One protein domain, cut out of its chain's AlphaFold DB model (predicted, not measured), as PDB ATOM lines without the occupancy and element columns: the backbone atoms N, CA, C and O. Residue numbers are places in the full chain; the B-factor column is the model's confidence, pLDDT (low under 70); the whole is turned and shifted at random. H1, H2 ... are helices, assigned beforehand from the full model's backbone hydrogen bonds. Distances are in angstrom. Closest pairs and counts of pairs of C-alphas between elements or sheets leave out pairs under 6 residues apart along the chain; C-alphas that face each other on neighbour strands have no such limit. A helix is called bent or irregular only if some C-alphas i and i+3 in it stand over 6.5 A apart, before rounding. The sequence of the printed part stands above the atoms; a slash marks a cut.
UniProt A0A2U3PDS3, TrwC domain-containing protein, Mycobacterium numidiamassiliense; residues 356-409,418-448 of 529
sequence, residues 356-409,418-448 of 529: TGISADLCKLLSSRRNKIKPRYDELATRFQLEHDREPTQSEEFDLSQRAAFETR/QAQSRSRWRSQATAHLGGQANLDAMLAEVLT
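AT A GLANCE: This is residues 356 to 409 and 418 to 448 of the 529 residues of the protein "TrwC domain-containing protein" of Mycobacterium numidiamassiliense (UniProt A0A2U3PDS3). Two pairs of helices lie at opposite ends of an open, extended model, with the short helix H1 between them. At one end H3 folds back at a steep tilt onto part of the long H2; at the other H4 and H5 make an L-shaped corner, and residues 418 to 424 of H4 stick out free. The printed part has 85 residues, with five named helices in the order H1, H2, H3, H4, H5 and no named strand; the class is all helix. The whole is extended, with a radius of gyration of the C-alphas of 18.4 A, and its outline is only just elongated, with spans of 53 by 27 by 20 A.

HOW THE PARTS SIT: H1, residues 360 to 365, is close to but not clearly touching H2, residues 368 to 388; their closest C-alphas, those of Lys 364 and Asn 371, are 7.6 A apart, and their lines are about perpendicular at 86 degrees. H2 touches H3, residues 394 to 407, with its residues 373 to 381 alone. The closest C-alphas of H2 and H3, those of Tyr 377 and Ala 404, are 5.2 A apart, and the two helices run opposite ways at a steep tilt of 53 degrees. H4, residues 418 to 433, is close to but not clearly touching H1, with the closest C-alphas, those of Leu 362 and Ala 429, 7.0 A apart; they run opposite ways at a steep tilt of 57 degrees. H4, with residues 429 to 433 alone, and H5, residues 436 to 446, touch only at the corner by their link; the closest C-alphas, those of Thr 430 and Gln 436, are 5.4 A apart, and the lines are about perpendicular at 83 degrees. H3 is apart from H4, and H2 is apart from both H4 and H5. In H1, H3, H4 and H5 every O i to N i+4 pair is within hydrogen-bond range; in H2 it is 15 of 17.

IN THESE COORDINATES: H1 begins at C-alpha 360, at (-50.478, -28.243, 24.927), and measures 8.6 A from first to last C-alpha. H2, the longest helix, measures 30.8 A and ends at C-alpha 388, at (-29.943, -18.113, -1.594); it is neither bent nor irregular, but only just: C-alphas 372 and 375 are 6.3 A apart. H3 measures 19.9 A, H4 22.2 A and H5 15.5 A, and H5 ends at C-alpha 446, at (-63.119, -31.437, 30.060).

THE WHOLE: The two C-alphas farthest apart, those of Glu 387 and Thr 448, are 53.2 A apart. Residues 410 to 417 are not printed, and C-alphas 409 and 418 are 21.9 A apart across this cut, which falls in the link from H3 to H4. The links H1 to H2, H2 to H3 and H4 to H5 are tight. The mean pLDDT of the printed part is 90.9, and no printed residue is under 70.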
ATOM      1  N   THR A 356     -60.406 -26.577  26.041       94.94
ATOM      2  CA  THR A 356     -59.968 -26.185  27.387       94.94
ATOM      3  C   THR A 356     -59.835 -27.429  28.273       94.94
ATOM      4  O   THR A 356     -60.659 -28.328  28.195       94.94
ATOM      5  N   GLY A 357     -58.774 -27.517  29.083       93.38
ATOM      6  CA  GLY A 357     -58.475 -28.686  29.933       93.38
ATOM      7  C   GLY A 357     -57.518 -29.714  29.304       93.38
ATOM      8  O   GLY A 357     -56.826 -30.438  30.015       93.38
ATOM      9  N   ILE A 358     -57.354 -29.728  27.975       95.75
ATOM     10  CA  ILE A 358     -56.361 -30.594  27.307       95.75
ATOM     11  C   ILE A 358     -55.053 -29.831  27.098       95.75
ATOM     12  O   ILE A 358     -54.961 -28.985  26.211       95.75
ATOM     13  N   SER A 359     -54.003 -30.137  27.859       93.38
ATOM     14  CA  SER A 359     -52.752 -29.365  27.812       93.38
ATOM     15  C   SER A 359     -52.054 -29.381  26.436       93.38
ATOM     16  O   SER A 359     -52.182 -30.314  25.631       93.38
ATOM     17  N   ALA A 360     -51.296 -28.319  26.141       92.50
ATOM     18  CA  ALA A 360     -50.478 -28.243  24.927       92.50
ATOM     19  C   ALA A 360     -49.355 -29.294  24.927       92.50
ATOM     20  O   ALA A 360     -49.039 -29.847  23.871       92.50
ATOM     21  N   ASP A 361     -48.811 -29.619  26.102       93.38
ATOM     22  CA  ASP A 361     -47.776 -30.642  26.265       93.38
ATOM     23  C   ASP A 361     -48.300 -32.042  25.947       93.38
ATOM     24  O   ASP A 361     -47.645 -32.780  25.211       93.38
ATOM     25  N   LEU A 362     -49.525 -32.375  26.371       94.75
ATOM     26  CA  LEU A 362     -50.164 -33.638  26.003       94.75
ATOM     27  C   LEU A 362     -50.422 -33.717  24.490       94.75
ATOM     28  O   LEU A 362     -50.159 -34.743  23.857       94.75
ATOM     29  N   CYS A 363     -50.868 -32.615  23.878       94.31
ATOM     30  CA  CYS A 363     -51.020 -32.536  22.423       94.31
ATOM     31  C   CYS A 363     -49.680 -32.735  21.699       94.31
ATOM     32  O   CYS A 363     -49.629 -33.432  20.682       94.31
ATOM     33  N   LYS A 364     -48.593 -32.144  22.212       91.88
ATOM     34  CA  LYS A 364     -47.236 -32.260  21.663       91.88
ATOM     35  C   LYS A 364     -46.677 -33.673  21.824       91.88
ATOM     36  O   LYS A 364     -46.095 -34.189  20.868       91.88
ATOM     37  N   LEU A 365     -46.884 -34.305  22.982       92.44
ATOM     38  CA  LEU A 365     -46.505 -35.692  23.263       92.44
ATOM     39  C   LEU A 365     -47.117 -36.636  22.226       92.44
ATOM     40  O   LEU A 365     -46.405 -37.408  21.590       92.44
ATOM     41  N   LEU A 366     -48.423 -36.498  21.999       91.38
ATOM     42  CA  LEU A 366     -49.191 -37.317  21.063       91.38
ATOM     43  C   LEU A 366     -49.104 -36.805  19.613       91.38
ATOM     44  O   LEU A 366     -49.988 -37.090  18.812       91.38
ATOM     45  N   SER A 367     -48.079 -36.024  19.256       90.19
ATOM     46  CA  SER A 367     -47.839 -35.491  17.901       90.19
ATOM     47  C   SER A 367     -46.435 -35.834  17.382       90.19
ATOM     48  O   SER A 367     -45.769 -35.005  16.751       90.19
ATOM     49  N   SER A 368     -45.977 -37.066  17.613       85.94
ATOM     50  CA  SER A 368     -44.650 -37.560  17.220       85.94
ATOM     51  C   SER A 368     -44.281 -37.264  15.758       85.94
ATOM     52  O   SER A 368     -43.139 -36.899  15.472       85.94
ATOM     53  N   ARG A 369     -45.233 -37.345  14.813       83.81
ATOM     54  CA  ARG A 369     -44.964 -37.023  13.398       83.81
ATOM     55  C   ARG A 369     -44.597 -35.559  13.195       83.81
ATOM     56  O   ARG A 369     -43.625 -35.279  12.498       83.81
ATOM     57  N   ARG A 370     -45.342 -34.631  13.796       84.88
ATOM     58  CA  ARG A 370     -45.035 -33.196  13.710       84.88
ATOM     59  C   ARG A 370     -43.676 -32.901  14.351       84.88
ATOM     60  O   ARG A 370     -42.887 -32.171  13.760       84.88
ATOM     61  N   ASN A 371     -43.373 -33.555  15.474       85.38
ATOM     62  CA  ASN A 371     -42.095 -33.416  16.177       85.38
ATOM     63  C   ASN A 371     -40.894 -33.915  15.354       85.38
ATOM     64  O   ASN A 371     -39.793 -33.420  15.548       85.38
ATOM     65  N   LYS A 372     -41.093 -34.856  14.420       86.44
ATOM     66  CA  LYS A 372     -40.051 -35.296  13.470       86.44
ATOM     67  C   LYS A 372     -39.926 -34.376  12.254       86.44
ATOM     68  O   LYS A 372     -38.825 -34.179  11.757       86.44
ATOM     69  N   ILE A 373     -41.044 -33.837  11.761       87.19
ATOM     70  CA  ILE A 373     -41.066 -32.985  10.562       87.19
ATOM     71  C   ILE A 373     -40.437 -31.623  10.838       87.19
ATOM     72  O   ILE A 373     -39.653 -31.157  10.017       87.19
ATOM     73  N   LYS A 374     -40.772 -30.993  11.971       89.00
ATOM     74  CA  LYS A 374     -40.366 -29.613  12.258       89.00
ATOM     75  C   LYS A 374     -38.839 -29.419  12.265       89.00
ATOM     76  O   LYS A 374     -38.389 -28.598  11.477       89.00
ATOM     77  N   PRO A 375     -38.033 -30.222  12.991       91.69
ATOM     78  CA  PRO A 375     -36.576 -30.077  12.954       91.69
ATOM     79  C   PRO A 375     -36.004 -30.231  11.542       91.69
ATOM     80  O   PRO A 375     -35.141 -29.465  11.130       91.69
ATOM     81  N   ARG A 376     -36.539 -31.175  10.754       92.12
ATOM     82  CA  ARG A 376     -36.079 -31.371   9.378       92.12
ATOM     83  C   ARG A 376     -36.453 -30.205   8.462       92.12
ATOM     84  O   ARG A 376     -35.691 -29.871   7.563       92.12
ATOM     85  N   TYR A 377     -37.622 -29.605   8.663       91.56
ATOM     86  CA  TYR A 377     -38.001 -28.379   7.967       91.56
ATOM     87  C   TYR A 377     -37.054 -27.232   8.331       91.56
ATOM     88  O   TYR A 377     -36.538 -26.586   7.426       91.56
ATOM     89  N   ASP A 378     -36.766 -27.039   9.620       90.94
ATOM     90  CA  ASP A 378     -35.883 -25.970  10.096       90.94
ATOM     91  C   ASP A 378     -34.458 -26.119   9.508       90.94
ATOM     92  O   ASP A 378     -33.862 -25.143   9.049       90.94
ATOM     93  N   GLU A 379     -33.940 -27.352   9.403       92.75
ATOM     94  CA  GLU A 379     -32.672 -27.655   8.712       92.75
ATOM     95  C   GLU A 379     -32.700 -27.298   7.216       92.75
ATOM     96  O   GLU A 379     -31.719 -26.789   6.668       92.75
ATOM     97  N   LEU A 380     -33.801 -27.610   6.526       91.75
ATOM     98  CA  LEU A 380     -33.963 -27.323   5.101       91.75
ATOM     99  C   LEU A 380     -34.114 -25.820   4.842       91.75
ATOM    100  O   LEU A 380     -33.518 -25.314   3.895       91.75
ATOM    101  N   ALA A 381     -34.859 -25.112   5.690       91.25
ATOM    102  CA  ALA A 381     -35.021 -23.664   5.616       91.25
ATOM    103  C   ALA A 381     -33.697 -22.934   5.892       91.25
ATOM    104  O   ALA A 381     -33.328 -22.040   5.135       91.25
ATOM    105  N   THR A 382     -32.933 -23.371   6.902       92.62
ATOM    106  CA  THR A 382     -31.597 -22.817   7.202       92.62
ATOM    107  C   THR A 382     -30.654 -22.978   6.011       92.62
ATOM    108  O   THR A 382     -29.961 -22.042   5.625       92.62
ATOM    109  N   ARG A 383     -30.651 -24.157   5.381       92.38
ATOM    110  CA  ARG A 383     -29.827 -24.413   4.194       92.38
ATOM    111  C   ARG A 383     -30.241 -23.558   3.003       92.38
ATOM    112  O   ARG A 383     -29.380 -22.993   2.346       92.38
ATOM    113  N   PHE A 384     -31.545 -23.426   2.768       92.81
ATOM    114  CA  PHE A 384     -32.072 -22.555   1.722       92.81
ATOM    115  C   PHE A 384     -31.590 -21.112   1.912       92.81
ATOM    116  O   PHE A 384     -31.148 -20.480   0.958       92.81
ATOM    117  N   GLN A 385     -31.625 -20.608   3.148       93.38
ATOM    118  CA  GLN A 385     -31.162 -19.258   3.455       93.38
ATOM    119  C   GLN A 385     -29.657 -19.083   3.215       93.38
ATOM    120  O   GLN A 385     -29.262 -18.045   2.700       93.38
ATOM    121  N   LEU A 386     -28.835 -20.090   3.533       93.75
ATOM    122  CA  LEU A 386     -27.392 -20.070   3.259       93.75
ATOM    123  C   LEU A 386     -27.060 -20.136   1.758       93.75
ATOM    124  O   LEU A 386     -26.052 -19.585   1.335       93.75
ATOM    125  N   GLU A 387     -27.870 -20.836   0.961       93.38
ATOM    126  CA  GLU A 387     -27.644 -21.008  -0.482       93.38
ATOM    127  C   GLU A 387     -28.185 -19.836  -1.320       93.38
ATOM    128  O   GLU A 387     -27.674 -19.570  -2.409       93.38
ATOM    129  N   HIS A 388     -29.228 -19.151  -0.840       91.75
ATOM    130  CA  HIS A 388     -29.943 -18.113  -1.594       91.75
ATOM    131  C   HIS A 388     -29.883 -16.711  -0.973       91.75
ATOM    132  O   HIS A 388     -30.446 -15.785  -1.558       91.75
ATOM    133  N   ASP A 389     -29.259 -16.553   0.199       92.38
ATOM    134  CA  ASP A 389     -29.141 -15.293   0.950       92.38
ATOM    135  C   ASP A 389     -30.489 -14.585   1.214       92.38
ATOM    136  O   ASP A 389     -30.577 -13.360   1.317       92.38
ATOM    137  N   ARG A 390     -31.578 -15.357   1.325       92.75
ATOM    138  CA  ARG A 390     -32.931 -14.860   1.625       92.75
ATOM    139  C   ARG A 390     -33.796 -15.920   2.296       92.75
ATOM    140  O   ARG A 390     -33.542 -17.117   2.171       92.75
ATOM    141  N   GLU A 391     -34.876 -15.486   2.939       88.12
ATOM    142  CA  GLU A 391     -35.909 -16.405   3.421       88.12
ATOM    143  C   GLU A 391     -36.677 -17.054   2.243       88.12
ATOM    144  O   GLU A 391     -36.815 -16.444   1.167       88.12
ATOM    145  N   PRO A 392     -37.173 -18.297   2.411       88.50
ATOM    146  CA  PRO A 392     -38.030 -18.930   1.418       88.50
ATOM    147  C   PRO A 392     -39.330 -18.140   1.212       88.50
ATOM    148  O   PRO A 392     -39.937 -17.628   2.148       88.50
ATOM    149  N   THR A 393     -39.794 -18.064  -0.031       89.19
ATOM    150  CA  THR A 393     -41.146 -17.578  -0.343       89.19
ATOM    151  C   THR A 393     -42.196 -18.593   0.115       89.19
ATOM    152  O   THR A 393     -41.891 -19.766   0.297       89.19
ATOM    153  N   GLN A 394     -43.472 -18.203   0.206       81.56
ATOM    154  CA  GLN A 394     -44.548 -19.108   0.647       81.56
ATOM    155  C   GLN A 394     -44.642 -20.416  -0.169       81.56
ATOM    156  O   GLN A 394     -44.960 -21.470   0.382       81.56
ATOM    157  N   SER A 395     -44.378 -20.361  -1.480       83.94
ATOM    158  CA  SER A 395     -44.361 -21.567  -2.321       83.94
ATOM    159  C   SER A 395     -43.171 -22.465  -1.983       83.94
ATOM    160  O   SER A 395     -43.321 -23.679  -1.902       83.94
ATOM    161  N   GLU A 396     -42.002 -21.873  -1.748       89.00
ATOM    162  CA  GLU A 396     -40.794 -22.611  -1.381       89.00
ATOM    163  C   GLU A 396     -40.917 -23.187   0.033       89.00
ATOM    164  O   GLU A 396     -40.578 -24.346   0.238       89.00
ATOM    165  N   GLU A 397     -41.489 -22.456   0.995       87.38
ATOM    166  CA  GLU A 397     -41.813 -22.988   2.326       87.38
ATOM    167  C   GLU A 397     -42.717 -24.221   2.233       87.38
ATOM    168  O   GLU A 397     -42.494 -25.217   2.929       87.38
ATOM    169  N   PHE A 398     -43.731 -24.180   1.362       84.75
ATOM    170  CA  PHE A 398     -44.607 -25.323   1.120       84.75
ATOM    171  C   PHE A 398     -43.824 -26.520   0.564       84.75
ATOM    172  O   PHE A 398     -43.968 -27.632   1.077       84.75
ATOM    173  N   ASP A 399     -42.953 -26.297  -0.422       83.12
ATOM    174  CA  ASP A 399     -42.125 -27.347  -1.021       83.12
ATOM    175  C   ASP A 399     -41.120 -27.933  -0.015       83.12
ATOM    176  O   ASP A 399     -40.974 -29.157   0.083       83.12
ATOM    177  N   LEU A 400     -40.474 -27.093   0.798       89.31
ATOM    178  CA  LEU A 400     -39.563 -27.514   1.865       89.31
ATOM    179  C   LEU A 400     -40.301 -28.294   2.959       89.31
ATOM    180  O   LEU A 400     -39.820 -29.337   3.409       89.31
ATOM    181  N   SER A 401     -41.493 -27.845   3.358       86.69
ATOM    182  CA  SER A 401     -42.350 -28.549   4.320       86.69
ATOM    183  C   SER A 401     -42.772 -29.917   3.786       86.69
ATOM    184  O   SER A 401     -42.685 -30.931   4.487       86.69
ATOM    185  N   GLN A 402     -43.150 -29.977   2.507       85.25
ATOM    186  CA  GLN A 402     -43.499 -31.217   1.835       85.25
ATOM    187  C   GLN A 402     -42.291 -32.170   1.783       85.25
ATOM    188  O   GLN A 402     -42.419 -33.342   2.152       85.25
ATOM    189  N   ARG A 403     -41.106 -31.666   1.418       85.94
ATOM    190  CA  ARG A 403     -39.844 -32.419   1.420       85.94
ATOM    191  C   ARG A 403     -39.520 -32.975   2.806       85.94
ATOM    192  O   ARG A 403     -39.326 -34.184   2.934       85.94
ATOM    193  N   ALA A 404     -39.555 -32.146   3.851       88.31
ATOM    194  CA  ALA A 404     -39.356 -32.583   5.234       88.31
ATOM    195  C   ALA A 404     -40.350 -33.691   5.619       88.31
ATOM    196  O   ALA A 404     -39.972 -34.716   6.192       88.31
ATOM    197  N   ALA A 405     -41.622 -33.536   5.242       85.75
ATOM    198  CA  ALA A 405     -42.674 -34.510   5.510       85.75
ATOM    199  C   ALA A 405     -42.515 -35.840   4.760       85.75
ATOM    200  O   ALA A 405     -43.095 -36.837   5.215       85.75
ATOM    201  N   PHE A 406     -41.794 -35.863   3.633       83.12
ATOM    202  CA  PHE A 406     -41.427 -37.062   2.875       83.12
ATOM    203  C   PHE A 406     -40.160 -37.731   3.422       83.12
ATOM    204  O   PHE A 406     -40.187 -38.934   3.671       83.12
ATOM    205  N   GLU A 407     -39.087 -36.976   3.659       82.75
ATOM    206  CA  GLU A 407     -37.796 -37.510   4.130       82.75
ATOM    207  C   GLU A 407     -37.903 -38.139   5.529       82.75
ATOM    208  O   GLU A 407     -37.289 -39.168   5.824       82.75
ATOM    209  N   THR A 408     -38.766 -37.578   6.377       84.56
ATOM    210  CA  THR A 408     -39.042 -38.082   7.733       84.56
ATOM    211  C   THR A 408     -40.047 -39.238   7.766       84.56
ATOM    212  O   THR A 408     -40.370 -39.742   8.846       84.56
ATOM    213  N   ARG A 409     -40.569 -39.697   6.614       76.50
ATOM    214  CA  ARG A 409     -41.460 -40.871   6.576       76.50
ATOM    215  C   ARG A 409     -40.673 -42.112   6.993       76.50
ATOM    216  O   ARG A 409     -39.781 -42.565   6.283       76.50
ATOM    217  N   GLN A 418     -57.905 -50.901  16.889       78.94
ATOM    218  CA  GLN A 418     -58.270 -49.645  17.546       78.94
ATOM    219  C   GLN A 418     -58.106 -49.747  19.070       78.94
ATOM    220  O   GLN A 418     -57.521 -48.857  19.684       78.94
ATOM    221  N   ALA A 419     -58.510 -50.870  19.673       83.88
ATOM    222  CA  ALA A 419     -58.335 -51.133  21.103       83.88
ATOM    223  C   ALA A 419     -56.858 -51.101  21.546       83.88
ATOM    224  O   ALA A 419     -56.523 -50.469  22.550       83.88
ATOM    225  N   GLN A 420     -55.954 -51.720  20.776       86.88
ATOM    226  CA  GLN A 420     -54.513 -51.688  21.055       86.88
ATOM    227  C   GLN A 420     -53.957 -50.263  20.980       86.88
ATOM    228  O   GLN A 420     -53.189 -49.843  21.847       86.88
ATOM    229  N   SER A 421     -54.372 -49.508  19.960       87.56
ATOM    230  CA  SER A 421     -53.924 -48.128  19.762       87.56
ATOM    231  C   SER A 421     -54.391 -47.225  20.908       87.56
ATOM    232  O   SER A 421     -53.582 -46.497  21.480       87.56
ATOM    233  N   ARG A 422     -55.657 -47.354  21.326       91.00
ATOM    234  CA  ARG A 422     -56.230 -46.637  22.476       91.00
ATOM    235  C   ARG A 422     -55.539 -46.985  23.789       91.00
ATOM    236  O   ARG A 422     -55.198 -46.084  24.550       91.00
ATOM    237  N   SER A 423     -55.270 -48.268  24.034       91.56
ATOM    238  CA  SER A 423     -54.524 -48.714  25.219       91.56
ATOM    239  C   SER A 423     -53.127 -48.084  25.287       91.56
ATOM    240  O   SER A 423     -52.724 -47.550  26.325       91.56
ATOM    241  N   ARG A 424     -52.410 -48.040  24.155       91.69
ATOM    242  CA  ARG A 424     -51.108 -47.364  24.056       91.69
ATOM    243  C   ARG A 424     -51.210 -45.866  24.354       91.69
ATOM    244  O   ARG A 424     -50.422 -45.361  25.150       91.69
ATOM    245  N   TRP A 425     -52.165 -45.159  23.747       93.56
ATOM    246  CA  TRP A 425     -52.336 -43.715  23.958       93.56
ATOM    247  C   TRP A 425     -52.701 -43.380  25.398       93.56
ATOM    248  O   TRP A 425     -52.112 -42.464  25.972       93.56
ATOM    249  N   ARG A 426     -53.606 -44.156  26.008       95.06
ATOM    250  CA  ARG A 426     -53.935 -44.014  27.430       95.06
ATOM    251  C   ARG A 426     -52.707 -44.237  28.300       95.06
ATOM    252  O   ARG A 426     -52.431 -43.405  29.147       95.06
ATOM    253  N   SER A 427     -51.911 -45.270  28.030       95.25
ATOM    254  CA  SER A 427     -50.682 -45.538  28.793       95.25
ATOM    255  C   SER A 427     -49.678 -44.376  28.716       95.25
ATOM    256  O   SER A 427     -49.110 -43.977  29.731       95.25
ATOM    257  N   GLN A 428     -49.490 -43.789  27.527       94.75
ATOM    258  CA  GLN A 428     -48.634 -42.611  27.327       94.75
ATOM    259  C   GLN A 428     -49.165 -41.374  28.065       94.75
ATOM    260  O   GLN A 428     -48.394 -40.673  28.719       94.75
ATOM    261  N   ALA A 429     -50.473 -41.118  27.983       95.88
ATOM    262  CA  ALA A 429     -51.113 -39.997  28.665       95.88
ATOM    263  C   ALA A 429     -51.050 -40.151  30.193       95.88
ATOM    264  O   ALA A 429     -50.654 -39.213  30.878       95.88
ATOM    265  N   THR A 430     -51.351 -41.340  30.721       96.88
ATOM    266  CA  THR A 430     -51.273 -41.665  32.151       96.88
ATOM    267  C   THR A 430     -49.860 -41.454  32.695       96.88
ATOM    268  O   THR A 430     -49.698 -40.846  33.752       96.88
ATOM    269  N   ALA A 431     -48.829 -41.900  31.968       96.75
ATOM    270  CA  ALA A 431     -47.438 -41.684  32.361       96.75
ATOM    271  C   ALA A 431     -47.060 -40.194  32.375       96.75
ATOM    272  O   ALA A 431     -46.389 -39.739  33.297       96.75
ATOM    273  N   HIS A 432     -47.515 -39.423  31.384       96.25
ATOM    274  CA  HIS A 432     -47.229 -37.989  31.291       96.25
ATOM    275  C   HIS A 432     -47.955 -37.156  32.353       96.25
ATOM    276  O   HIS A 432     -47.375 -36.224  32.899       96.25
ATOM    277  N   LEU A 433     -49.205 -37.505  32.667       95.75
ATOM    278  CA  LEU A 433     -50.021 -36.824  33.676       95.75
ATOM    279  C   LEU A 433     -49.692 -37.265  35.111       95.75
ATOM    280  O   LEU A 433     -50.238 -36.708  36.058       95.75
ATOM    281  N   GLY A 434     -48.810 -38.253  35.296       96.00
ATOM    282  CA  GLY A 434     -48.376 -38.712  36.617       96.00
ATOM    283  C   GLY A 434     -49.353 -39.658  37.322       96.00
ATOM    284  O   GLY A 434     -49.288 -39.790  38.541       96.00
ATOM    285  N   GLY A 435     -50.251 -40.323  36.591       96.00
ATOM    286  CA  GLY A 435     -51.134 -41.349  37.148       96.00
ATOM    287  C   GLY A 435     -52.532 -41.388  36.537       96.00
ATOM    288  O   GLY A 435     -52.972 -40.463  35.857       96.00
ATOM    289  N   GLN A 436     -53.241 -42.494  36.793       96.00
ATOM    290  CA  GLN A 436     -54.574 -42.744  36.235       96.00
ATOM    291  C   GLN A 436     -55.613 -41.760  36.790       96.00
ATOM    292  O   GLN A 436     -56.422 -41.239  36.031       96.00
ATOM    293  N   ALA A 437     -55.515 -41.418  38.079       96.88
ATOM    294  CA  ALA A 437     -56.394 -40.443  38.722       96.88
ATOM    295  C   ALA A 437     -56.327 -39.051  38.066       96.88
ATOM    296  O   ALA A 437     -57.357 -38.405  37.910       96.88
ATOM    297  N   ASN A 438     -55.143 -38.609  37.625       97.19
ATOM    298  CA  ASN A 438     -54.982 -37.310  36.961       97.19
ATOM    299  C   ASN A 438     -55.555 -37.315  35.538       97.19
ATOM    300  O   ASN A 438     -56.113 -36.313  35.096       97.19
ATOM    301  N   LEU A 439     -55.452 -38.443  34.824       96.62
ATOM    302  CA  LEU A 439     -56.126 -38.621  33.537       96.62
ATOM    303  C   LEU A 439     -57.648 -38.564  33.706       96.62
ATOM    304  O   LEU A 439     -58.315 -37.861  32.952       96.62
ATOM    305  N   ASP A 440     -58.186 -39.274  34.696       96.56
ATOM    306  CA  ASP A 440     -59.628 -39.325  34.935       96.56
ATOM    307  C   ASP A 440     -60.170 -37.970  35.424       96.56
ATOM    308  O   ASP A 440     -61.225 -37.540  34.964       96.56
ATOM    309  N   ALA A 441     -59.416 -37.247  36.262       96.44
ATOM    310  CA  ALA A 441     -59.745 -35.880  36.667       96.44
ATOM    311  C   ALA A 441     -59.765 -34.908  35.475       96.44
ATOM    312  O   ALA A 441     -60.722 -34.154  35.327       96.44
ATOM    313  N   MET A 442     -58.764 -34.970  34.589       97.00
ATOM    314  CA  MET A 442     -58.728 -34.144  33.375       97.00
ATOM    315  C   MET A 442     -59.903 -34.455  32.442       97.00
ATOM    316  O   MET A 442     -60.536 -33.538  31.928       97.00
ATOM    317  N   LEU A 443     -60.238 -35.736  32.243       96.81
ATOM    318  CA  LEU A 443     -61.398 -36.120  31.436       96.81
ATOM    319  C   LEU A 443     -62.713 -35.631  32.060       96.81
ATOM    320  O   LEU A 443     -63.573 -35.143  31.333       96.81
ATOM    321  N   ALA A 444     -62.862 -35.733  33.383       95.31
ATOM    322  CA  ALA A 444     -64.038 -35.231  34.089       95.31
ATOM    323  C   ALA A 444     -64.169 -33.705  33.966       95.31
ATOM    324  O   ALA A 444     -65.259 -33.215  33.691       95.31
ATOM    325  N   GLU A 445     -63.070 -32.959  34.103       94.38
ATOM    326  CA  GLU A 445     -63.046 -31.502  33.926       94.38
ATOM    327  C   GLU A 445     -63.441 -31.100  32.499       94.38
ATOM    328  O   GLU A 445     -64.338 -30.281  32.318       94.38
ATOM    329  N   VAL A 446     -62.839 -31.725  31.480       95.25
ATOM    330  CA  VAL A 446     -63.119 -31.437  30.060       95.25
ATOM    331  C   VAL A 446     -64.575 -31.725  29.684       95.25
ATOM    332  O   VAL A 446     -65.146 -31.015  28.858       95.25
ATOM    333  N   LEU A 447     -65.165 -32.777  30.261       94.25
ATOM    334  CA  LEU A 447     -66.546 -33.198  29.999       94.25
ATOM    335  C   LEU A 447     -67.565 -32.541  30.938       94.25
ATOM    336  O   LEU A 447     -68.766 -32.779  30.806       94.25
ATOM    337  N   THR A 448     -67.116 -31.720  31.891       90.25
ATOM    338  CA  THR A 448     -68.027 -30.931  32.715       90.25
ATOM    339  C   THR A 448     -68.609 -29.824  31.849       90.25
ATOM    340  O   THR A 448     -67.881 -28.993  31.310       90.25
TER     341      THR A 448